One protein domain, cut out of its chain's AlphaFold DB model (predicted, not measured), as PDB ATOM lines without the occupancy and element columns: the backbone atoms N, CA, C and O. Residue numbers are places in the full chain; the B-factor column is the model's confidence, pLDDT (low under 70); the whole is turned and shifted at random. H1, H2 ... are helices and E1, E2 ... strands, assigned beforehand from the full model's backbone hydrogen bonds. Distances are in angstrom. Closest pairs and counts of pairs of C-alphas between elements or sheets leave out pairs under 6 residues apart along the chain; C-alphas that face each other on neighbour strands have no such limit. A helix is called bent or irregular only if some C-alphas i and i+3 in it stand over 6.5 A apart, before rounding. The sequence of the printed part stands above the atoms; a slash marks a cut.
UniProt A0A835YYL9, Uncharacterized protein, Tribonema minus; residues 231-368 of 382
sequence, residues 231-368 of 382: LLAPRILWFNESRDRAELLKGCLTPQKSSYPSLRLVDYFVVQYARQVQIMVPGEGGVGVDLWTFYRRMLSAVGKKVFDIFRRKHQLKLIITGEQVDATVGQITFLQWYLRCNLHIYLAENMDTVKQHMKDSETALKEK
ATOM      1  N   LEU A 231      40.053  -2.025  92.205       66.38
ATOM      2  CA  LEU A 231      39.745  -2.756  93.442       66.38
ATOM      3  C   LEU A 231      39.817  -4.284  93.283       66.38
ATOM      4  O   LEU A 231      39.994  -4.999  94.268       66.38
ATOM      5  N   LEU A 232      39.674  -4.797  92.058       78.31
ATOM      6  CA  LEU A 232      39.643  -6.233  91.761       78.31
ATOM      7  C   LEU A 232      41.032  -6.863  91.693       78.31
ATOM      8  O   LEU A 232      41.227  -7.938  92.257       78.31
ATOM      9  N   ALA A 233      41.981  -6.227  91.003       81.12
ATOM     10  CA  ALA A 233      43.282  -6.837  90.726       81.12
ATOM     11  C   ALA A 233      44.028  -7.286  92.003       81.12
ATOM     12  O   ALA A 233      44.406  -8.459  92.066       81.12
ATOM     13  N   PRO A 234      44.133  -6.466  93.072       86.56
ATOM     14  CA  PRO A 234      44.771  -6.901  94.316       86.56
ATOM     15  C   PRO A 234      44.053  -8.083  94.981       86.56
ATOM     16  O   PRO A 234      44.676  -8.910  95.640       86.56
ATOM     17  N   ARG A 235      42.728  -8.190  94.815       87.62
ATOM     18  CA  ARG A 235      41.936  -9.293  95.382       87.62
ATOM     19  C   ARG A 235      42.193 -10.595  94.647       87.62
ATOM     20  O   ARG A 235      42.388 -11.617  95.291       87.62
ATOM     21  N   ILE A 236      42.215 -10.545  93.319       88.00
ATOM     22  CA  ILE A 236      42.496 -11.706  92.471       88.00
ATOM     23  C   ILE A 236      43.897 -12.242  92.773       88.00
ATOM     24  O   ILE A 236      44.053 -13.440  92.993       88.00
ATOM     25  N   LEU A 237      44.895 -11.354  92.856       89.31
ATOM     26  CA  LEU A 237      46.257 -11.730  93.243       89.31
ATOM     27  C   LEU A 237      46.277 -12.395  94.623       89.31
ATOM     28  O   LEU A 237      46.787 -13.502  94.749       89.31
ATOM     29  N   TRP A 238      45.614 -11.797  95.616       92.81
ATOM     30  CA  TRP A 238      45.529 -12.351  96.969       92.81
ATOM     31  C   TRP A 238      44.920 -13.764  97.026       92.81
ATOM     32  O   TRP A 238      45.329 -14.577  97.855       92.81
ATOM     33  N   PHE A 239      43.946 -14.076  96.165       92.62
ATOM     34  CA  PHE A 239      43.416 -15.439  96.046       92.62
ATOM     35  C   PHE A 239      44.396 -16.382  95.340       92.62
ATOM     36  O   PHE A 239      44.517 -17.531  95.747       92.62
ATOM     37  N   ASN A 240      45.119 -15.906  94.326       90.62
ATOM     38  CA  ASN A 240      46.083 -16.705  93.565       90.62
ATOM     39  C   ASN A 240      47.402 -16.974  94.307       90.62
ATOM     40  O   ASN A 240      48.119 -17.899  93.941       90.62
ATOM     41  N   GLU A 241      47.710 -16.210  95.356       92.25
ATOM     42  CA  GLU A 241      48.866 -16.438  96.237       92.25
ATOM     43  C   GLU A 241      48.789 -17.749  97.029       92.25
ATOM     44  O   GLU A 241      49.810 -18.256  97.484       92.25
ATOM     45  N   SER A 242      47.587 -18.285  97.255       92.50
ATOM     46  CA  SER A 242      47.387 -19.479  98.073       92.50
ATOM     47  C   SER A 242      46.343 -20.382  97.447       92.50
ATOM     48  O   SER A 242      45.197 -19.984  97.223       92.50
ATOM     49  N   ARG A 243      46.744 -21.634  97.229       91.00
ATOM     50  CA  ARG A 243      45.864 -22.671  96.701       91.00
ATOM     51  C   ARG A 243      44.619 -22.851  97.572       91.00
ATOM     52  O   ARG A 243      43.522 -22.876  97.029       91.00
ATOM     53  N   ASP A 244      44.771 -22.849  98.892       91.12
ATOM     54  CA  ASP A 244      43.653 -23.016  99.827       91.12
ATOM     55  C   ASP A 244      42.629 -21.880  99.699       91.12
ATOM     56  O   ASP A 244      41.424 -22.122  99.632       91.12
ATOM     57  N   ARG A 245      43.093 -20.624  99.594       93.69
ATOM     58  CA  ARG A 245      42.207 -19.460  99.391       93.69
ATOM     59  C   ARG A 245      41.449 -19.573  98.069       93.69
ATOM     60  O   ARG A 245      40.255 -19.276  98.018       93.69
ATOM     61  N   ALA A 246      42.143 -19.976  97.005       92.62
ATOM     62  CA  ALA A 246      41.559 -20.173  95.686       92.62
ATOM     63  C   ALA A 246      40.523 -21.307  95.670       92.62
ATOM     64  O   ALA A 246      39.454 -21.149  95.078       92.62
ATOM     65  N   GLU A 247      40.805 -22.430  96.330       91.88
ATOM     66  CA  GLU A 247      39.883 -23.562  96.453       91.88
ATOM     67  C   GLU A 247      38.650 -23.195  97.287       91.88
ATOM     68  O   GLU A 247      37.531 -23.470  96.859       91.88
ATOM     69  N   LEU A 248      38.818 -22.463  98.394       92.06
ATOM     70  CA  LEU A 248      37.711 -21.920  99.191       92.06
ATOM     71  C   LEU A 248      36.821 -20.970  98.377       92.06
ATOM     72  O   LEU A 248      35.594 -21.066  98.435       92.06
ATOM     73  N   LEU A 249      37.422 -20.063  97.602       92.69
ATOM     74  CA  LEU A 249      36.687 -19.165  96.708       92.69
ATOM     75  C   LEU A 249      35.856 -19.967  95.702       92.69
ATOM     76  O   LEU A 249      34.641 -19.784  95.615       92.69
ATOM     77  N   LYS A 250      36.504 -20.877  94.969       91.19
ATOM     78  CA  LYS A 250      35.846 -21.726  93.968       91.19
ATOM     79  C   LYS A 250      34.740 -22.577  94.589       91.19
ATOM     80  O   LYS A 250      33.636 -22.641  94.045       91.19
ATOM     81  N   GLY A 251      35.010 -23.170  95.748       90.88
ATOM     82  CA  GLY A 251      34.085 -24.010  96.494       90.88
ATOM     83  C   GLY A 251      32.815 -23.275  96.908       90.88
ATOM     84  O   GLY A 251      31.719 -23.777  96.663       90.88
ATOM     85  N   CYS A 252      32.956 -22.063  97.453       90.25
ATOM     86  CA  CYS A 252      31.828 -21.222  97.852       90.25
ATOM     87  C   CYS A 252      30.979 -20.765  96.653       90.25
ATOM     88  O   CYS A 252      29.748 -20.716  96.752       90.25
ATOM     89  N   LEU A 253      31.624 -20.428  95.527       89.38
ATOM     90  CA  LEU A 253      30.959 -19.961  94.304       89.38
ATOM     91  C   LEU A 253      30.247 -21.088  93.539       89.38
ATOM     92  O   LEU A 253      29.214 -20.842  92.919       89.38
ATOM     93  N   THR A 254      30.763 -22.321  93.602       84.44
ATOM     94  CA  THR A 254      30.228 -23.495  92.886       84.44
ATOM     95  C   THR A 254      29.847 -24.642  93.841       84.44
ATOM     96  O   THR A 254      30.413 -25.734  93.791       84.44
ATOM     97  N   PRO A 255      28.837 -24.442  94.709       67.12
ATOM     98  CA  PRO A 255      28.541 -25.365  95.809       67.12
ATOM     99  C   PRO A 255      28.074 -26.761  95.372       67.12
ATOM    100  O   PRO A 255      28.179 -27.709  96.135       67.12
ATOM    101  N   GLN A 256      27.568 -26.925  94.147       63.44
ATOM    102  CA  GLN A 256      27.097 -28.225  93.639       63.44
ATOM    103  C   GLN A 256      28.231 -29.235  93.400       63.44
ATOM    104  O   GLN A 256      27.960 -30.407  93.164       63.44
ATOM    105  N   LYS A 257      29.491 -28.784  93.431       59.31
ATOM    106  CA  LYS A 257      30.677 -29.596  93.131       59.31
ATOM    107  C   LYS A 257      31.658 -29.678  94.303       59.31
ATOM    108  O   LYS A 257      32.782 -30.128  94.103       59.31
ATOM    109  N   SER A 258      31.286 -29.198  95.490       68.50
ATOM    110  CA  SER A 258      32.257 -28.942  96.551       68.50
ATOM    111  C   SER A 258      31.744 -29.325  97.944       68.50
ATOM    112  O   SER A 258      30.544 -29.304  98.211       68.50
ATOM    113  N   SER A 259      32.667 -29.685  98.841       79.31
ATOM    114  CA  SER A 259      32.406 -29.888 100.275       79.31
ATOM    115  C   SER A 259      32.329 -28.566 101.056       79.31
ATOM    116  O   SER A 259      32.104 -28.573 102.266       79.31
ATOM    117  N   TYR A 260      32.508 -27.430 100.376       86.19
ATOM    118  CA  TYR A 260      32.533 -26.102 100.975       86.19
ATOM    119  C   TYR A 260      31.119 -25.539 101.194       86.19
ATOM    120  O   TYR A 260      30.171 -25.896 100.484       86.19
ATOM    121  N   PRO A 261      30.945 -24.622 102.164       89.38
ATOM    122  CA  PRO A 261      29.662 -23.971 102.389       89.38
ATOM    123  C   PRO A 261      29.255 -23.137 101.167       89.38
ATOM    124  O   PRO A 261      30.055 -22.406 100.589       89.38
ATOM    125  N   SER A 262      27.978 -23.206 100.788       91.62
ATOM    126  CA  SER A 262      27.455 -22.373  99.701       91.62
ATOM    127  C   SER A 262      27.451 -20.890 100.076       91.62
ATOM    128  O   SER A 262      27.267 -20.547 101.245       91.62
ATOM    129  N   LEU A 263      27.529 -19.996  99.080       91.62
ATOM    130  CA  LEU A 263      27.341 -18.549  99.285       91.62
ATOM    131  C   LEU A 263      26.104 -18.213 100.134       91.62
ATOM    132  O   LEU A 263      26.147 -17.298 100.949       91.62
ATOM    133  N   ARG A 264      25.004 -18.960  99.968       92.12
ATOM    134  CA  ARG A 264      23.765 -18.759 100.731       92.12
ATOM    135  C   ARG A 264      23.916 -19.129 102.205       92.12
ATOM    136  O   ARG A 264      23.337 -18.454 103.052       92.12
ATOM    137  N   LEU A 265      24.665 -20.186 102.506       93.88
ATOM    138  CA  LEU A 265      24.945 -20.583 103.882       93.88
ATOM    139  C   LEU A 265      25.887 -19.577 104.553       93.88
ATOM    140  O   LEU A 265      25.631 -19.178 105.684       93.88
ATOM    141  N   VAL A 266      26.921 -19.122 103.838       94.81
ATOM    142  CA  VAL A 266      27.852 -18.097 104.337       94.81
ATOM    143  C   VAL A 266      27.129 -16.768 104.594       94.81
ATOM    144  O   VAL A 266      27.318 -16.156 105.641       94.81
ATOM    145  N   ASP A 267      26.252 -16.342 103.682       94.00
ATOM    146  CA  ASP A 267      25.370 -15.187 103.885       94.00
ATOM    147  C   ASP A 267      24.547 -15.307 105.164       94.00
ATOM    148  O   ASP A 267      24.562 -14.434 106.029       94.00
ATOM    149  N   TYR A 268      23.821 -16.422 105.279       94.94
ATOM    150  CA  TYR A 268      22.928 -16.667 106.394       94.94
ATOM    151  C   TYR A 268      23.695 -16.666 107.716       94.94
ATOM    152  O   TYR A 268      23.244 -16.059 108.691       94.94
ATOM    153  N   PHE A 269      24.874 -17.287 107.721       96.38
ATOM    154  CA  PHE A 269      25.787 -17.304 108.851       96.38
ATOM    155  C   PHE A 269      26.121 -15.883 109.335       96.38
ATOM    156  O   PHE A 269      25.909 -15.555 110.501       96.38
ATOM    157  N   VAL A 270      26.582 -15.015 108.435       94.56
ATOM    158  CA  VAL A 270      27.037 -13.666 108.797       94.56
ATOM    159  C   VAL A 270      25.872 -12.719 109.115       94.56
ATOM    160  O   VAL A 270      25.969 -11.886 110.017       94.56
ATOM    161  N   VAL A 271      24.759 -12.819 108.385       91.88
ATOM    162  CA  VAL A 271      23.658 -11.846 108.472       91.88
ATOM    163  C   VAL A 271      22.638 -12.208 109.547       91.88
ATOM    164  O   VAL A 271      22.148 -11.322 110.251       91.88
ATOM    165  N   GLN A 272      22.264 -13.486 109.644       93.12
ATOM    166  CA  GLN A 272      21.154 -13.942 110.485       93.12
ATOM    167  C   GLN A 272      21.645 -14.692 111.715       93.12
ATOM    168  O   GLN A 272      21.296 -14.305 112.827       93.12
ATOM    169  N   TYR A 273      22.477 -15.716 111.526       95.75
ATOM    170  CA  TYR A 273      22.950 -16.555 112.626       95.75
ATOM    171  C   TYR A 273      23.803 -15.751 113.618       95.75
ATOM    172  O   TYR A 273      23.509 -15.728 114.812       95.75
ATOM    173  N   ALA A 274      24.789 -14.993 113.121       94.50
ATOM    174  CA  ALA A 274      25.642 -14.146 113.954       94.50
ATOM    175  C   ALA A 274      24.852 -13.093 114.750       94.50
ATOM    176  O   ALA A 274      25.256 -12.734 115.851       94.50
ATOM    177  N   ARG A 275      23.702 -12.636 114.232       92.69
ATOM    178  CA  ARG A 275      22.822 -11.684 114.928       92.69
ATOM    179  C   ARG A 275      22.158 -12.288 116.167       92.69
ATOM    180  O   ARG A 275      21.807 -11.550 117.078       92.69
ATOM    181  N   GLN A 276      21.911 -13.596 116.168       91.44
ATOM    182  CA  GLN A 276      21.182 -14.278 117.241       91.44
ATOM    183  C   GLN A 276      22.113 -14.930 118.260       91.44
ATOM    184  O   GLN A 276      21.787 -14.946 119.440       91.44
ATOM    185  N   VAL A 277      23.257 -15.451 117.810       89.00
ATOM    186  CA  VAL A 277      24.202 -16.197 118.658       89.00
ATOM    187  C   VAL A 277      25.329 -15.311 119.212       89.00
ATOM    188  O   VAL A 277      26.003 -15.724 120.145       89.00
ATOM    189  N   GLN A 278      25.501 -14.088 118.690       87.94
ATOM    190  CA  GLN A 278      26.554 -13.132 119.066       87.94
ATOM    191  C   GLN A 278      27.962 -13.752 119.021       87.94
ATOM    192  O   GLN A 278      28.518 -14.219 120.013       87.94
ATOM    193  N   ILE A 279      28.562 -13.744 117.832       91.62
ATOM    194  CA  ILE A 279      29.876 -14.352 117.591       91.62
ATOM    195  C   ILE A 279      30.953 -13.280 117.705       91.62
ATOM    196  O   ILE A 279      30.915 -12.297 116.971       91.62
ATOM    197  N   MET A 280      31.941 -13.488 118.572       90.62
ATOM    198  CA  MET A 280      33.070 -12.570 118.725       90.62
ATOM    199  C   MET A 280      34.201 -12.942 117.765       90.62
ATOM    200  O   MET A 280      34.713 -14.059 117.801       90.62
ATOM    201  N   VAL A 281      34.606 -11.998 116.919       87.19
ATOM    202  CA  VAL A 281      35.786 -12.113 116.052       87.19
ATOM    203  C   VAL A 281      36.954 -11.314 116.626       87.19
ATOM    204  O   VAL A 281      36.721 -10.287 117.266       87.19
ATOM    205  N   PRO A 282      38.209 -11.741 116.410       80.00
ATOM    206  CA  PRO A 282      39.370 -10.962 116.826       80.00
ATOM    207  C   PRO A 282      39.366  -9.596 116.126       80.00
ATOM    208  O   PRO A 282      39.381  -9.521 114.898       80.00
ATOM    209  N   GLY A 283      39.314  -8.519 116.911       71.25
ATOM    210  CA  GLY A 283      39.443  -7.145 116.431       71.25
ATOM    211  C   GLY A 283      40.854  -6.588 116.615       71.25
ATOM    212  O   GLY A 283      41.778  -7.277 117.056       71.25
ATOM    213  N   GLU A 284      41.023  -5.316 116.263       59.34
ATOM    214  CA  GLU A 284      42.296  -4.611 116.422       59.34
ATOM    215  C   GLU A 284      42.718  -4.550 117.900       59.34
ATOM    216  O   GLU A 284      41.898  -4.361 118.798       59.34
ATOM    217  N   GLY A 285      44.011  -4.757 118.163       67.94
ATOM    218  CA  GLY A 285      44.552  -4.751 119.526       67.94
ATOM    219  C   GLY A 285      44.110  -5.929 120.406       67.94
ATOM    220  O   GLY A 285      44.302  -5.876 121.617       67.94
ATOM    221  N   GLY A 286      43.520  -6.981 119.826       70.94
ATOM    222  CA  GLY A 286      43.067  -8.167 120.563       70.94
ATOM    223  C   GLY A 286      41.691  -8.018 121.218       70.94
ATOM    224  O   GLY A 286      41.218  -8.956 121.858       70.94
ATOM    225  N   VAL A 287      41.017  -6.878 121.040       76.75
ATOM    226  CA  VAL A 287      39.647  -6.684 121.528       76.75
ATOM    227  C   VAL A 287      38.681  -7.385 120.580       76.75
ATOM    228  O   VAL A 287      38.628  -7.075 119.393       76.75
ATOM    229  N   GLY A 288      37.911  -8.344 121.095       83.12
ATOM    230  CA  GLY A 288      36.886  -9.022 120.306       83.12
ATOM    231  C   GLY A 288      35.792  -8.053 119.847       83.12
ATOM    232  O   GLY A 288      35.340  -7.207 120.617       83.12
ATOM    233  N   VAL A 289      35.328  -8.200 118.608       87.12
ATOM    234  CA  VAL A 289      34.205  -7.438 118.046       87.12
ATOM    235  C   VAL A 289      33.083  -8.401 117.683       87.12
ATOM    236  O   VAL A 289      33.336  -9.474 117.144       87.12
ATOM    237  N   ASP A 290      31.836  -8.019 117.948       92.62
ATOM    238  CA  ASP A 290      30.675  -8.781 117.487       92.62
ATOM    239  C   ASP A 290      30.625  -8.831 115.947       92.62
ATOM    240  O   ASP A 290      30.633  -7.798 115.269       92.62
ATOM    241  N   LEU A 291      30.556 -10.042 115.392       93.50
ATOM    242  CA  LEU A 291      30.596 -10.318 113.958       93.50
ATOM    243  C   LEU A 291      29.468  -9.613 113.207       93.50
ATOM    244  O   LEU A 291      29.703  -9.039 112.143       93.50
ATOM    245  N   TRP A 292      28.248  -9.629 113.744       94.12
ATOM    246  CA  TRP A 292      27.116  -8.998 113.072       94.12
ATOM    247  C   TRP A 292      27.302  -7.478 112.978       94.12
ATOM    248  O   TRP A 292      27.106  -6.872 111.919       94.12
ATOM    249  N   THR A 293      27.756  -6.863 114.067       91.12
ATOM    250  CA  THR A 293      28.100  -5.440 114.120       91.12
ATOM    251  C   THR A 293      29.244  -5.112 113.166       91.12
ATOM    252  O   THR A 293      29.171  -4.127 112.425       91.12
ATOM    253  N   PHE A 294      30.280  -5.950 113.124       90.69
ATOM    254  CA  PHE A 294      31.414  -5.767 112.230       90.69
ATOM    255  C   PHE A 294      31.014  -5.858 110.753       90.69
ATOM    256  O   PHE A 294      31.359  -4.980 109.961       90.69
ATOM    257  N   TYR A 295      30.198  -6.850 110.395       91.75
ATOM    258  CA  TYR A 295      29.636  -6.986 109.054       91.75
ATOM    259  C   TYR A 295      28.829  -5.747 108.641       91.75
ATOM    260  O   TYR A 295      28.999  -5.230 107.537       91.75
ATOM    261  N   ARG A 296      27.983  -5.216 109.535       89.94
ATOM    262  CA  ARG A 296      27.214  -3.993 109.257       89.94
ATOM    263  C   ARG A 296      28.112  -2.785 109.009       89.94
ATOM    264  O   ARG A 296      27.841  -2.028 108.081       89.94
ATOM    265  N   ARG A 297      29.179  -2.620 109.799       87.31
ATOM    266  CA  ARG A 297      30.171  -1.551 109.594       87.31
ATOM    267  C   ARG A 297      30.853  -1.685 108.232       87.31
ATOM    268  O   ARG A 297      30.949  -0.696 107.514       87.31
ATOM    269  N   MET A 298      31.233  -2.902 107.841       86.00
ATOM    270  CA  MET A 298      31.816  -3.175 106.522       86.00
ATOM    271  C   MET A 298      30.861  -2.849 105.372       86.00
ATOM    272  O   MET A 298      31.267  -2.222 104.395       86.00
ATOM    273  N   LEU A 299      29.583  -3.216 105.498       85.06
ATOM    274  CA  LEU A 299      28.568  -2.924 104.488       85.06
ATOM    275  C   LEU A 299      28.365  -1.411 104.285       85.06
ATOM    276  O   LEU A 299      28.140  -0.976 103.154       85.06
ATOM    277  N   SER A 300      28.453  -0.624 105.362       77.75
ATOM    278  CA  SER A 300      28.399   0.840 105.298       77.75
ATOM    279  C   SER A 300      29.678   1.441 104.708       77.75
ATOM    280  O   SER A 300      29.586   2.264 103.806       77.75
ATOM    281  N   ALA A 301      30.857   1.000 105.161       79.12
ATOM    282  CA  ALA A 301      32.143   1.572 104.757       79.12
ATOM    283  C   ALA A 301      32.522   1.263 103.297       79.12
ATOM    284  O   ALA A 301      32.986   2.135 102.574       79.12
ATOM    285  N   VAL A 302      32.312   0.022 102.848       74.00
ATOM    286  CA  VAL A 302      32.622  -0.416 101.470       74.00
ATOM    287  C   VAL A 302      31.470  -0.097 100.507       74.00
ATOM    288  O   VAL A 302      31.641  -0.059  99.288       74.00
ATOM    289  N   GLY A 303      30.279   0.140 101.056       76.44
ATOM    290  CA  GLY A 303      29.055   0.371 100.311       76.44
ATOM    291  C   GLY A 303      28.400  -0.923  99.820       76.44
ATOM    292  O   GLY A 303      29.036  -1.853  99.312       76.44
ATOM    293  N   LYS A 304      27.064  -0.955  99.878       72.75
ATOM    294  CA  LYS A 304      26.237  -2.115  99.484       72.75
ATOM    295  C   LYS A 304      26.536  -2.619  98.069       72.75
ATOM    296  O   LYS A 304      26.487  -3.812  97.808       72.75
ATOM    297  N   LYS A 305      26.881  -1.717  97.145       70.56
ATOM    298  CA  LYS A 305      27.152  -2.048  95.737       70.56
ATOM    299  C   LYS A 305      28.376  -2.965  95.555       70.56
ATOM    300  O   LYS A 305      28.396  -3.747  94.605       70.56
ATOM    301  N   VAL A 306      29.376  -2.866  96.430       76.44
ATOM    302  CA  VAL A 306      30.676  -3.554  96.296       76.44
ATOM    303  C   VAL A 306      30.810  -4.723  97.282       76.44
ATOM    304  O   VAL A 306      31.750  -5.501  97.176       76.44
ATOM    305  N   PHE A 307      29.849  -4.889  98.197       81.12
ATOM    306  CA  PHE A 307      29.876  -5.922  99.239       81.12
ATOM    307  C   PHE A 307      28.671  -6.883  99.216       81.12
ATOM    308  O   PHE A 307      28.677  -7.894  99.910       81.12
ATOM    309  N   ASP A 308      27.641  -6.603  98.409       81.00
ATOM    310  CA  ASP A 308      26.485  -7.492  98.242       81.00
ATOM    311  C   ASP A 308      26.833  -8.724  97.388       81.00
ATOM    312  O   ASP A 308      27.063  -8.638  96.177       81.00
ATOM    313  N   ILE A 309      26.832  -9.890  98.031       85.06
ATOM    314  CA  ILE A 309      27.113 -11.206  97.440       85.06
ATOM    315  C   ILE A 309      26.052 -11.713  96.460       85.06
ATOM    316  O   ILE A 309      26.352 -12.567  95.623       85.06
ATOM    317  N   PHE A 310      24.813 -11.223  96.551       81.00
ATOM    318  CA  PHE A 310      23.723 -11.637  95.665       81.00
ATOM    319  C   PHE A 310      23.502 -10.657  94.533       81.00
ATOM    320  O   PHE A 310      22.597 -10.850  93.714       81.00
ATOM    321  N   ARG A 311      24.349  -9.635  94.425       75.00
ATOM    322  CA  ARG A 311      24.403  -8.810  93.233       75.00
ATOM    323  C   ARG A 311      24.744  -9.705  92.039       75.00
ATOM    324  O   ARG A 311      25.829 -10.269  91.968       75.00
ATOM    325  N   ARG A 312      23.790  -9.836  91.111       68.75
ATOM    326  CA  ARG A 312      23.903 -10.697  89.913       68.75
ATOM    327  C   ARG A 312      24.341  -9.946  88.657       68.75
ATOM    328  O   ARG A 312      24.808 -10.558  87.708       68.75
ATOM    329  N   LYS A 313      24.157  -8.623  88.632       70.88
ATOM    330  CA  LYS A 313      24.569  -7.786  87.498       70.88
ATOM    331  C   LYS A 313      26.093  -7.636  87.498       70.88
ATOM    332  O   LYS A 313      26.681  -7.510  88.571       70.88
ATOM    333  N   HIS A 314      26.692  -7.577  86.307       74.31
ATOM    334  CA  HIS A 314      28.134  -7.381  86.097       74.31
ATOM    335  C   HIS A 314      29.004  -8.540  86.614       74.31
ATOM    336  O   HIS A 314      29.951  -8.332  87.373       74.31
ATOM    337  N   GLN A 315      28.672  -9.771  86.211       81.81
ATOM    338  CA  GLN A 315      29.584 -10.906  86.374       81.81
ATOM    339  C   GLN A 315      30.859 -10.695  85.559       81.81
ATOM    340  O   GLN A 315      30.832 -10.173  84.445       81.81
ATOM    341  N   LEU A 316      31.971 -11.109  86.147       84.81
ATOM    342  CA  LEU A 316      33.305 -11.025  85.587       84.81
ATOM    343  C   LEU A 316      33.854 -12.439  85.441       84.81
ATOM    344  O   LEU A 316      33.739 -13.245  86.365       84.81
ATOM    345  N   LYS A 317      34.484 -12.707  84.297       86.56
ATOM    346  CA  LYS A 317      35.271 -13.919  84.064       86.56
ATOM    347  C   LYS A 317      36.670 -13.688  84.624       86.56
ATOM    348  O   LYS A 317      37.382 -12.807  84.143       86.56
ATOM    349  N   LEU A 318      37.042 -14.429  85.659       86.50
ATOM    350  CA  LEU A 318      38.311 -14.283  86.372       86.50
ATOM    351  C   LEU A 318      39.161 -15.529  86.195       86.50
ATOM    352  O   LEU A 318      38.623 -16.629  86.153       86.50
ATOM    353  N   ILE A 319      40.480 -15.363  86.167       85.88
ATOM    354  CA  ILE A 319      41.413 -16.490  86.190       85.88
ATOM    355  C   ILE A 319      41.925 -16.671  87.620       85.88
ATOM    356  O   ILE A 319      42.708 -15.859  88.121       85.88
ATOM    357  N   ILE A 320      41.467 -17.738  88.274       87.62
ATOM    358  CA  ILE A 320      41.885 -18.129  89.619       87.62
ATOM    359  C   ILE A 320      42.700 -19.414  89.511       87.62
ATOM    360  O   ILE A 320      42.173 -20.464  89.143       87.62
ATOM    361  N   THR A 321      43.993 -19.359  89.833       88.69
ATOM    362  CA  THR A 321      44.931 -20.499  89.758       88.69
ATOM    363  C   THR A 321      44.907 -21.219  88.399       88.69
ATOM    364  O   THR A 321      44.966 -22.440  88.337       88.69
ATOM    365  N   GLY A 322      44.769 -20.463  87.304       84.00
ATOM    366  CA  GLY A 322      44.707 -21.001  85.936       84.00
ATOM    367  C   GLY A 322      43.320 -21.461  85.469       84.00
ATOM    368  O   GLY A 322      43.153 -21.747  84.288       84.00
ATOM    369  N   GLU A 323      42.312 -21.473  86.342       86.12
ATOM    370  CA  GLU A 323      40.936 -21.842  85.995       86.12
ATOM    371  C   GLU A 323      40.046 -20.608  85.849       86.12
ATOM    372  O   GLU A 323      40.170 -19.640  86.604       86.12
ATOM    373  N   GLN A 324      39.111 -20.653  84.898       88.75
ATOM    374  CA  GLN A 324      38.130 -19.589  84.729       88.75
ATOM    375  C   GLN A 324      36.990 -19.734  85.746       88.75
ATOM    376  O   GLN A 324      36.347 -20.780  85.833       88.75
ATOM    377  N   VAL A 325      36.716 -18.658  86.480       89.19
ATOM    378  CA  VAL A 325      35.654 -18.562  87.483       89.19
ATOM    379  C   VAL A 325      34.803 -17.333  87.196       89.19
ATOM    380  O   VAL A 325      35.327 -16.230  87.039       89.19
ATOM    381  N   ASP A 326      33.486 -17.515  87.183       89.12
ATOM    382  CA  ASP A 326      32.539 -16.414  87.039       89.12
ATOM    383  C   ASP A 326      32.144 -15.897  88.426       89.12
ATOM    384  O   ASP A 326      31.581 -16.628  89.243       89.12
ATOM    385  N   ALA A 327      32.446 -14.629  88.709       89.44
ATOM    386  CA  ALA A 327      32.127 -14.000  89.989       89.44
ATOM    387  C   ALA A 327      31.826 -12.506  89.835       89.44
ATOM    388  O   ALA A 327      32.199 -11.872  88.850       89.44
ATOM    389  N   THR A 328      31.164 -11.909  90.824       88.62
ATOM    390  CA  THR A 328      30.970 -10.452  90.896       88.62
ATOM    391  C   THR A 328      31.956  -9.797  91.861       88.62
ATOM    392  O   THR A 328      32.507 -10.440  92.754       88.62
ATOM    393  N   VAL A 329      32.147  -8.478  91.728       85.75
ATOM    394  CA  VAL A 329      32.995  -7.690  92.649       85.75
ATOM    395  C   VAL A 329      32.545  -7.847  94.104       85.75
ATOM    396  O   VAL A 329      33.386  -7.969  94.995       85.75
ATOM    397  N   GLY A 330      31.225  -7.907  94.316       87.88
ATOM    398  CA  GLY A 330      30.597  -8.165  95.611       87.88
ATOM    399  C   GLY A 330      31.021  -9.497  96.209       87.88
ATOM    400  O   GLY A 330      31.524  -9.542  97.327       87.88
ATOM    401  N   GLN A 331      30.896 -10.568  95.426       91.56
ATOM    402  CA  GLN A 331      31.254 -11.918  95.857       91.56
ATOM    403  C   GLN A 331      32.734 -12.035  96.231       91.56
ATOM    404  O   GLN A 331      33.055 -12.560  97.292       91.56
ATOM    405  N   ILE A 332      33.637 -11.501  95.404       91.44
ATOM    406  CA  ILE A 332      35.088 -11.570  95.648       91.44
ATOM    407  C   ILE A 332      35.467 -10.755  96.884       91.44
ATOM    408  O   ILE A 332      36.246 -11.213  97.717       91.44
ATOM    409  N   THR A 333      34.919  -9.543  97.010       90.06
ATOM    410  CA  THR A 333      35.226  -8.647  98.132       90.06
ATOM    411  C   THR A 333      34.715  -9.227  99.444       90.06
ATOM    412  O   THR A 333      35.457  -9.270 100.425       90.06
ATOM    413  N   PHE A 334      33.481  -9.728  99.454       93.00
ATOM    414  CA  PHE A 334      32.906 -10.373 100.625       93.00
ATOM    415  C   PHE A 334      33.664 -11.646 101.009       93.00
ATOM    416  O   PHE A 334      34.023 -11.804 102.172       93.00
ATOM    417  N   LEU A 335      33.958 -12.539 100.055       94.12
ATOM    418  CA  LEU A 335      34.661 -13.787 100.355       94.12
ATOM    419  C   LEU A 335      36.095 -13.538 100.827       94.12
ATOM    420  O   LEU A 335      36.566 -14.224 101.729       94.12
ATOM    421  N   GLN A 336      36.778 -12.523 100.289       93.00
ATOM    422  CA  GLN A 336      38.085 -12.125 100.807       93.00
ATOM    423  C   GLN A 336      37.983 -11.668 102.267       93.00
ATOM    424  O   GLN A 336      38.789 -12.089 103.093       93.00
ATOM    425  N   TRP A 337      37.007 -10.817 102.595       92.50
ATOM    426  CA  TRP A 337      36.774 -10.381 103.974       92.50
ATOM    427  C   TRP A 337      36.451 -11.566 104.895       92.50
ATOM    428  O   TRP A 337      37.068 -11.710 105.948       92.50
ATOM    429  N   TYR A 338      35.561 -12.458 104.462       93.88
ATOM    430  CA  TYR A 338      35.179 -13.671 105.181       93.88
ATOM    431  C   TYR A 338      36.387 -14.559 105.516       93.88
ATOM    432  O   TYR A 338      36.525 -15.030 106.648       93.88
ATOM    433  N   LEU A 339      37.308 -14.734 104.564       93.00
ATOM    434  CA  LEU A 339      38.542 -15.482 104.795       93.00
ATOM    435  C   LEU A 339      39.519 -14.741 105.710       93.00
ATOM    436  O   LEU A 339      40.055 -15.359 106.623       93.00
ATOM    437  N   ARG A 340      39.720 -13.429 105.520       90.31
ATOM    438  CA  ARG A 340      40.614 -12.617 106.370       90.31
ATOM    439  C   ARG A 340      40.194 -12.608 107.837       90.31
ATOM    440  O   ARG A 340      41.048 -12.534 108.708       90.31
ATOM    441  N   CYS A 341      38.895 -12.701 108.096       89.69
ATOM    442  CA  CYS A 341      38.346 -12.758 109.447       89.69
ATOM    443  C   CYS A 341      38.317 -14.182 110.026       89.69
ATOM    444  O   CYS A 341      37.723 -14.390 111.079       89.69
ATOM    445  N   ASN A 342      38.904 -15.168 109.334       90.94
ATOM    446  CA  ASN A 342      38.928 -16.581 109.725       90.94
ATOM    447  C   ASN A 342      37.542 -17.199 109.984       90.94
ATOM    448  O   ASN A 342      37.413 -18.224 110.647       90.94
ATOM    449  N   LEU A 343      36.493 -16.620 109.397       93.12
ATOM    450  CA  LEU A 343      35.114 -17.072 109.595       93.12
ATOM    451  C   LEU A 343      34.846 -18.448 108.987       93.12
ATOM    452  O   LEU A 343      33.958 -19.166 109.439       93.12
ATOM    453  N   HIS A 344      35.633 -18.821 107.981       92.62
ATOM    454  CA  HIS A 344      35.594 -20.141 107.364       92.62
ATOM    455  C   HIS A 344      35.947 -21.276 108.318       92.62
ATOM    456  O   HIS A 344      35.380 -22.353 108.176       92.62
ATOM    457  N   ILE A 345      36.813 -21.024 109.302       92.50
ATOM    458  CA  ILE A 345      37.176 -22.008 110.322       92.50
ATOM    459  C   ILE A 345      35.967 -22.250 111.229       92.50
ATOM    460  O   ILE A 345      35.469 -23.369 111.314       92.50
ATOM    461  N   TYR A 346      35.408 -21.173 111.792       93.19
ATOM    462  CA  TYR A 346      34.232 -21.259 112.660       93.19
ATOM    463  C   TYR A 346      33.040 -21.923 111.960       93.19
ATOM    464  O   TYR A 346      32.366 -22.779 112.536       93.19
ATOM    465  N   LEU A 347      32.763 -21.531 110.710       93.88
ATOM    466  CA  LEU A 347      31.641 -22.093 109.963       93.88
ATOM    467  C   LEU A 347      31.866 -23.569 109.620       93.88
ATOM    468  O   LEU A 347      30.893 -24.313 109.610       93.88
ATOM    469  N   ALA A 348      33.102 -24.000 109.354       92.25
ATOM    470  CA  ALA A 348      33.401 -25.410 109.112       92.25
ATOM    471  C   ALA A 348      33.144 -26.266 110.364       92.25
ATOM    472  O   ALA A 348      32.512 -27.314 110.261       92.25
ATOM    473  N   GLU A 349      33.551 -25.787 111.543       93.88
ATOM    474  CA  GLU A 349      33.345 -26.476 112.826       93.88
ATOM    475  C   GLU A 349      31.867 -26.531 113.250       93.88
ATOM    476  O   GLU A 349      31.432 -27.493 113.876       93.88
ATOM    477  N   ASN A 350      31.076 -25.518 112.885       94.31
ATOM    478  CA  ASN A 350      29.677 -25.370 113.309       94.31
ATOM    479  C   ASN A 350      28.677 -25.543 112.156       94.31
ATOM    480  O   ASN A 350      27.533 -25.081 112.233       94.31
ATOM    481  N   MET A 351      29.098 -26.180 111.062       93.44
ATOM    482  CA  MET A 351      28.351 -26.174 109.806       93.44
ATOM    483  C   MET A 351      26.940 -26.762 109.955       93.44
ATOM    484  O   MET A 351      25.977 -26.191 109.435       93.44
ATOM    485  N   ASP A 352      26.807 -27.884 110.660       94.56
ATOM    486  CA  ASP A 352      25.523 -28.571 110.818       94.56
ATOM    487  C   ASP A 352      24.571 -27.799 111.731       94.56
ATOM    488  O   ASP A 352      23.392 -27.657 111.401       94.56
ATOM    489  N   THR A 353      25.092 -27.189 112.798       95.94
ATOM    490  CA  THR A 353      24.335 -26.296 113.683       95.94
ATOM    491  C   THR A 353      23.762 -25.111 112.909       95.94
ATOM    492  O   THR A 353      22.568 -24.826 112.999       95.94
ATOM    493  N   VAL A 354      24.578 -24.453 112.080       96.00
ATOM    494  CA  VAL A 354      24.128 -23.309 111.271       96.00
ATOM    495  C   VAL A 354      23.104 -23.745 110.219       96.00
ATOM    496  O   VAL A 354      22.100 -23.060 110.018       96.00
ATOM    497  N   LYS A 355      23.307 -24.898 109.561       94.69
ATOM    498  CA  LYS A 355      22.344 -25.453 108.592       94.69
ATOM    499  C   LYS A 355      21.007 -25.786 109.244       94.69
ATOM    500  O   LYS A 355      19.966 -25.506 108.652       94.69
ATOM    501  N   GLN A 356      21.024 -26.389 110.428       95.31
ATOM    502  CA  GLN A 356      19.802 -26.716 111.152       95.31
ATOM    503  C   GLN A 356      19.073 -25.441 111.577       95.31
ATOM    504  O   GLN A 356      17.901 -25.272 111.254       95.31
ATOM    505  N   HIS A 357      19.803 -24.479 112.144       95.69
ATOM    506  CA  HIS A 357      19.255 -23.181 112.522       95.69
ATOM    507  C   HIS A 357      18.621 -22.439 111.325       95.69
ATOM    508  O   HIS A 357      17.568 -21.803 111.446       95.69
ATOM    509  N   MET A 358      19.228 -22.546 110.137       94.12
ATOM    510  CA  MET A 358      18.659 -22.013 108.899       94.12
ATOM    511  C   MET A 358      17.312 -22.659 108.556       94.12
ATOM    512  O   MET A 358      16.359 -21.936 108.258       94.12
ATOM    513  N   LYS A 359      17.206 -23.991 108.640       94.06
ATOM    514  CA  LYS A 359      15.949 -24.716 108.392       94.06
ATOM    515  C   LYS A 359      14.863 -24.320 109.392       94.06
ATOM    516  O   LYS A 359      13.745 -24.022 108.975       94.06
ATOM    517  N   ASP A 360      15.205 -24.250 110.675       93.44
ATOM    518  CA  ASP A 360      14.266 -23.905 111.751       93.44
ATOM    519  C   ASP A 360      13.759 -22.459 111.616       93.44
ATOM    520  O   ASP A 360      12.591 -22.144 111.850       93.44
ATOM    521  N   SER A 361      14.622 -21.553 111.152       90.12
ATOM    522  CA  SER A 361      14.219 -20.180 110.843       90.12
ATOM    523  C   SER A 361      13.235 -20.115 109.669       90.12
ATOM    524  O   SER A 361      12.301 -19.311 109.678       90.12
ATOM    525  N   GLU A 362      13.426 -20.947 108.643       89.00
ATOM    526  CA  GLU A 362      12.536 -21.004 107.482       89.00
ATOM    527  C   GLU A 362      11.163 -21.598 107.821       89.00
ATOM    528  O   GLU A 362      10.149 -21.105 107.313       89.00
ATOM    529  N   THR A 363      11.098 -22.616 108.684       90.06
ATOM    530  CA  THR A 363       9.829 -23.191 109.164       90.06
ATOM    531  C   THR A 363       9.063 -22.187 110.023       90.06
ATOM    532  O   THR A 363       7.903 -21.897 109.718       90.06
ATOM    533  N   ALA A 364       9.724 -21.533 110.982       87.44
ATOM    534  CA  ALA A 364       9.108 -20.506 111.824       87.44
ATOM    535  C   ALA A 364       8.551 -19.320 111.008       87.44
ATOM    536  O   ALA A 364       7.492 -18.761 111.317       87.44
ATOM    537  N   LEU A 365       9.234 -18.924 109.925       86.31
ATOM    538  CA  LEU A 365       8.744 -17.888 109.007       86.31
ATOM    539  C   LEU A 365       7.492 -18.329 108.233       86.31
ATOM    540  O   LEU A 365       6.611 -17.500 107.982       86.31
ATOM    541  N   LYS A 366       7.396 -19.608 107.847       86.56
ATOM    542  CA  LYS A 366       6.212 -20.161 107.166       86.56
ATOM    543  C   LYS A 366       5.003 -20.203 108.101       86.56
ATOM    544  O   LYS A 366       3.929 -19.755 107.706       86.56
ATOM    545  N   GLU A 367       5.187 -20.642 109.342       85.38
ATOM    546  CA  GLU A 367       4.124 -20.692 110.355       85.38
ATOM    547  C   GLU A 367       3.569 -19.299 110.678       85.38
ATOM    548  O   GLU A 367       2.354 -19.085 110.661       85.38
ATOM    549  N   LYS A 368       4.443 -18.297 110.860       84.50
ATOM    550  CA  LYS A 368       4.014 -16.900 111.062       84.50
ATOM    551  C   LYS A 368       3.199 -16.359 109.888       84.50
ATOM    552  O   LYS A 368       2.206 -15.662 110.101       84.50
TER     553      LYS A 368
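What this domain is: This is residues 231 to 368 of the 382 residues of an uncharacterized protein of Tribonema minus (UniProt A0A835YYL9). Crossed helices gather round H6, which lies near the middle: H1, H2 and the strand hairpin E3 and E4 make one end, and H3 and H4 make the other side. H8 runs out beyond H3 as an arm, with its residues 362 to 368 sticking out, while a second small hairpin, E1 and E2, sits at the edge beside the first residues of H4. The printed part has 138 residues, with eight named helices and four named strands in the order H1 H2 H3 E1 E2 H4 H5 E3 E4 H6 H7 H8. Its class is mostly helix, and its two sheets, E1 - E2 and E3 - E4, are both antiparallel. The whole is compact, with a radius of gyration of the C-alphas of 15.3 A, and spans 45 by 39 by 28 A.

Where its parts are: Find C-alpha 231 at (39.745, -2.756, 93.442); there H1 begins, residues 231 to 240, 15.3 A long. It is only just irregular, with C-alphas 231 and 234 6.6 A apart. H2 follows at residues 243 to 253, 15.3 A. Next look for C-alpha 263 at (27.341, -18.549, 99.285), where H3 sets out for residue 277, 19.8 A; it is neither bent nor irregular, but only just, as C-alphas 270 and 273 are 6.3 A apart. E1 is residues 280 to 282 and E2 residues 288 to 290. H4, residues 291 to 302, measures 16.1 A, and H5 is residues 304 to 307. E3 runs from 316 to 320, and E4 from 323 to 327. H6 is residues 329 to 340, 16.4 A, and H7 residues 343 to 349, 10.1 A. H8, residues 351 to 368, is the longest helix at 26.1 A and ends at C-alpha 368, at (4.014, -16.900, 111.062).

How they stand to each other: Begin at H6, the hub, which touches H1, H2 and H5. H1 touches it at a steep tilt of 50 degrees, the same way, closest at the C-alphas of Leu 232 and Val 329, 6.9 A. H2 and H6 only just touch, with 3 pairs of C-alphas within 8 A, the closest being Leu 249 and Leu 335, 6.8 A. H6 touches H5 with residues 329 to 334 alone, closest at the C-alphas of Phe 307 and Gly 330, 4.3 A. H1 and H2 touch only at the corner by their link, at Phe 239 and Ala 246, 5.1 A between C-alphas. In the hairpin E3 and E4, look for N 318 and O 325, 2.8 A apart and within hydrogen-bond range. The closest C-alphas of H1 and E3 are those of Asn 240 and Ile 320, 5.9 A. Farther along, H3 and H6 are near each other, with 8 pairs of C-alphas within 10 A. H3 touches H4 with residues 270 to 275 alone, at a steep tilt of 57 degrees, opposite ways; the closest C-alphas are those of Arg 275 and Trp 292, 5.4 A. H8 touches H3 with residues 354 to 358 alone, about perpendicular at 78 degrees, closest at the C-alphas of Phe 269 and Val 354, 6.7 A. H7 is close to H3 but not clearly touching, with the C-alphas of Phe 269 and Leu 347 7.6 A apart. In the hairpin E1 and E2, N 281 and O 289 are 2.8 A apart, within hydrogen-bond range. H6 and H8 are apart. Every O i to N i+4 pair is within hydrogen-bond range in H2, H4, H6, H7 and H8; H1 has 5 of 6 and H3 8 of 11, and H5 is too short for such a pair.

The domain as a whole: The two C-alphas farthest apart are those of Gly 322 and Lys 368, 48.0 A. The printed part has no cut, and no link is long; the links from H2 to H3 and from H5 to E3 are short, and the others are tight. The mean pLDDT of the printed part is 87.1; residues under 70 are 231, 255 to 258, 284 to 285 and 312.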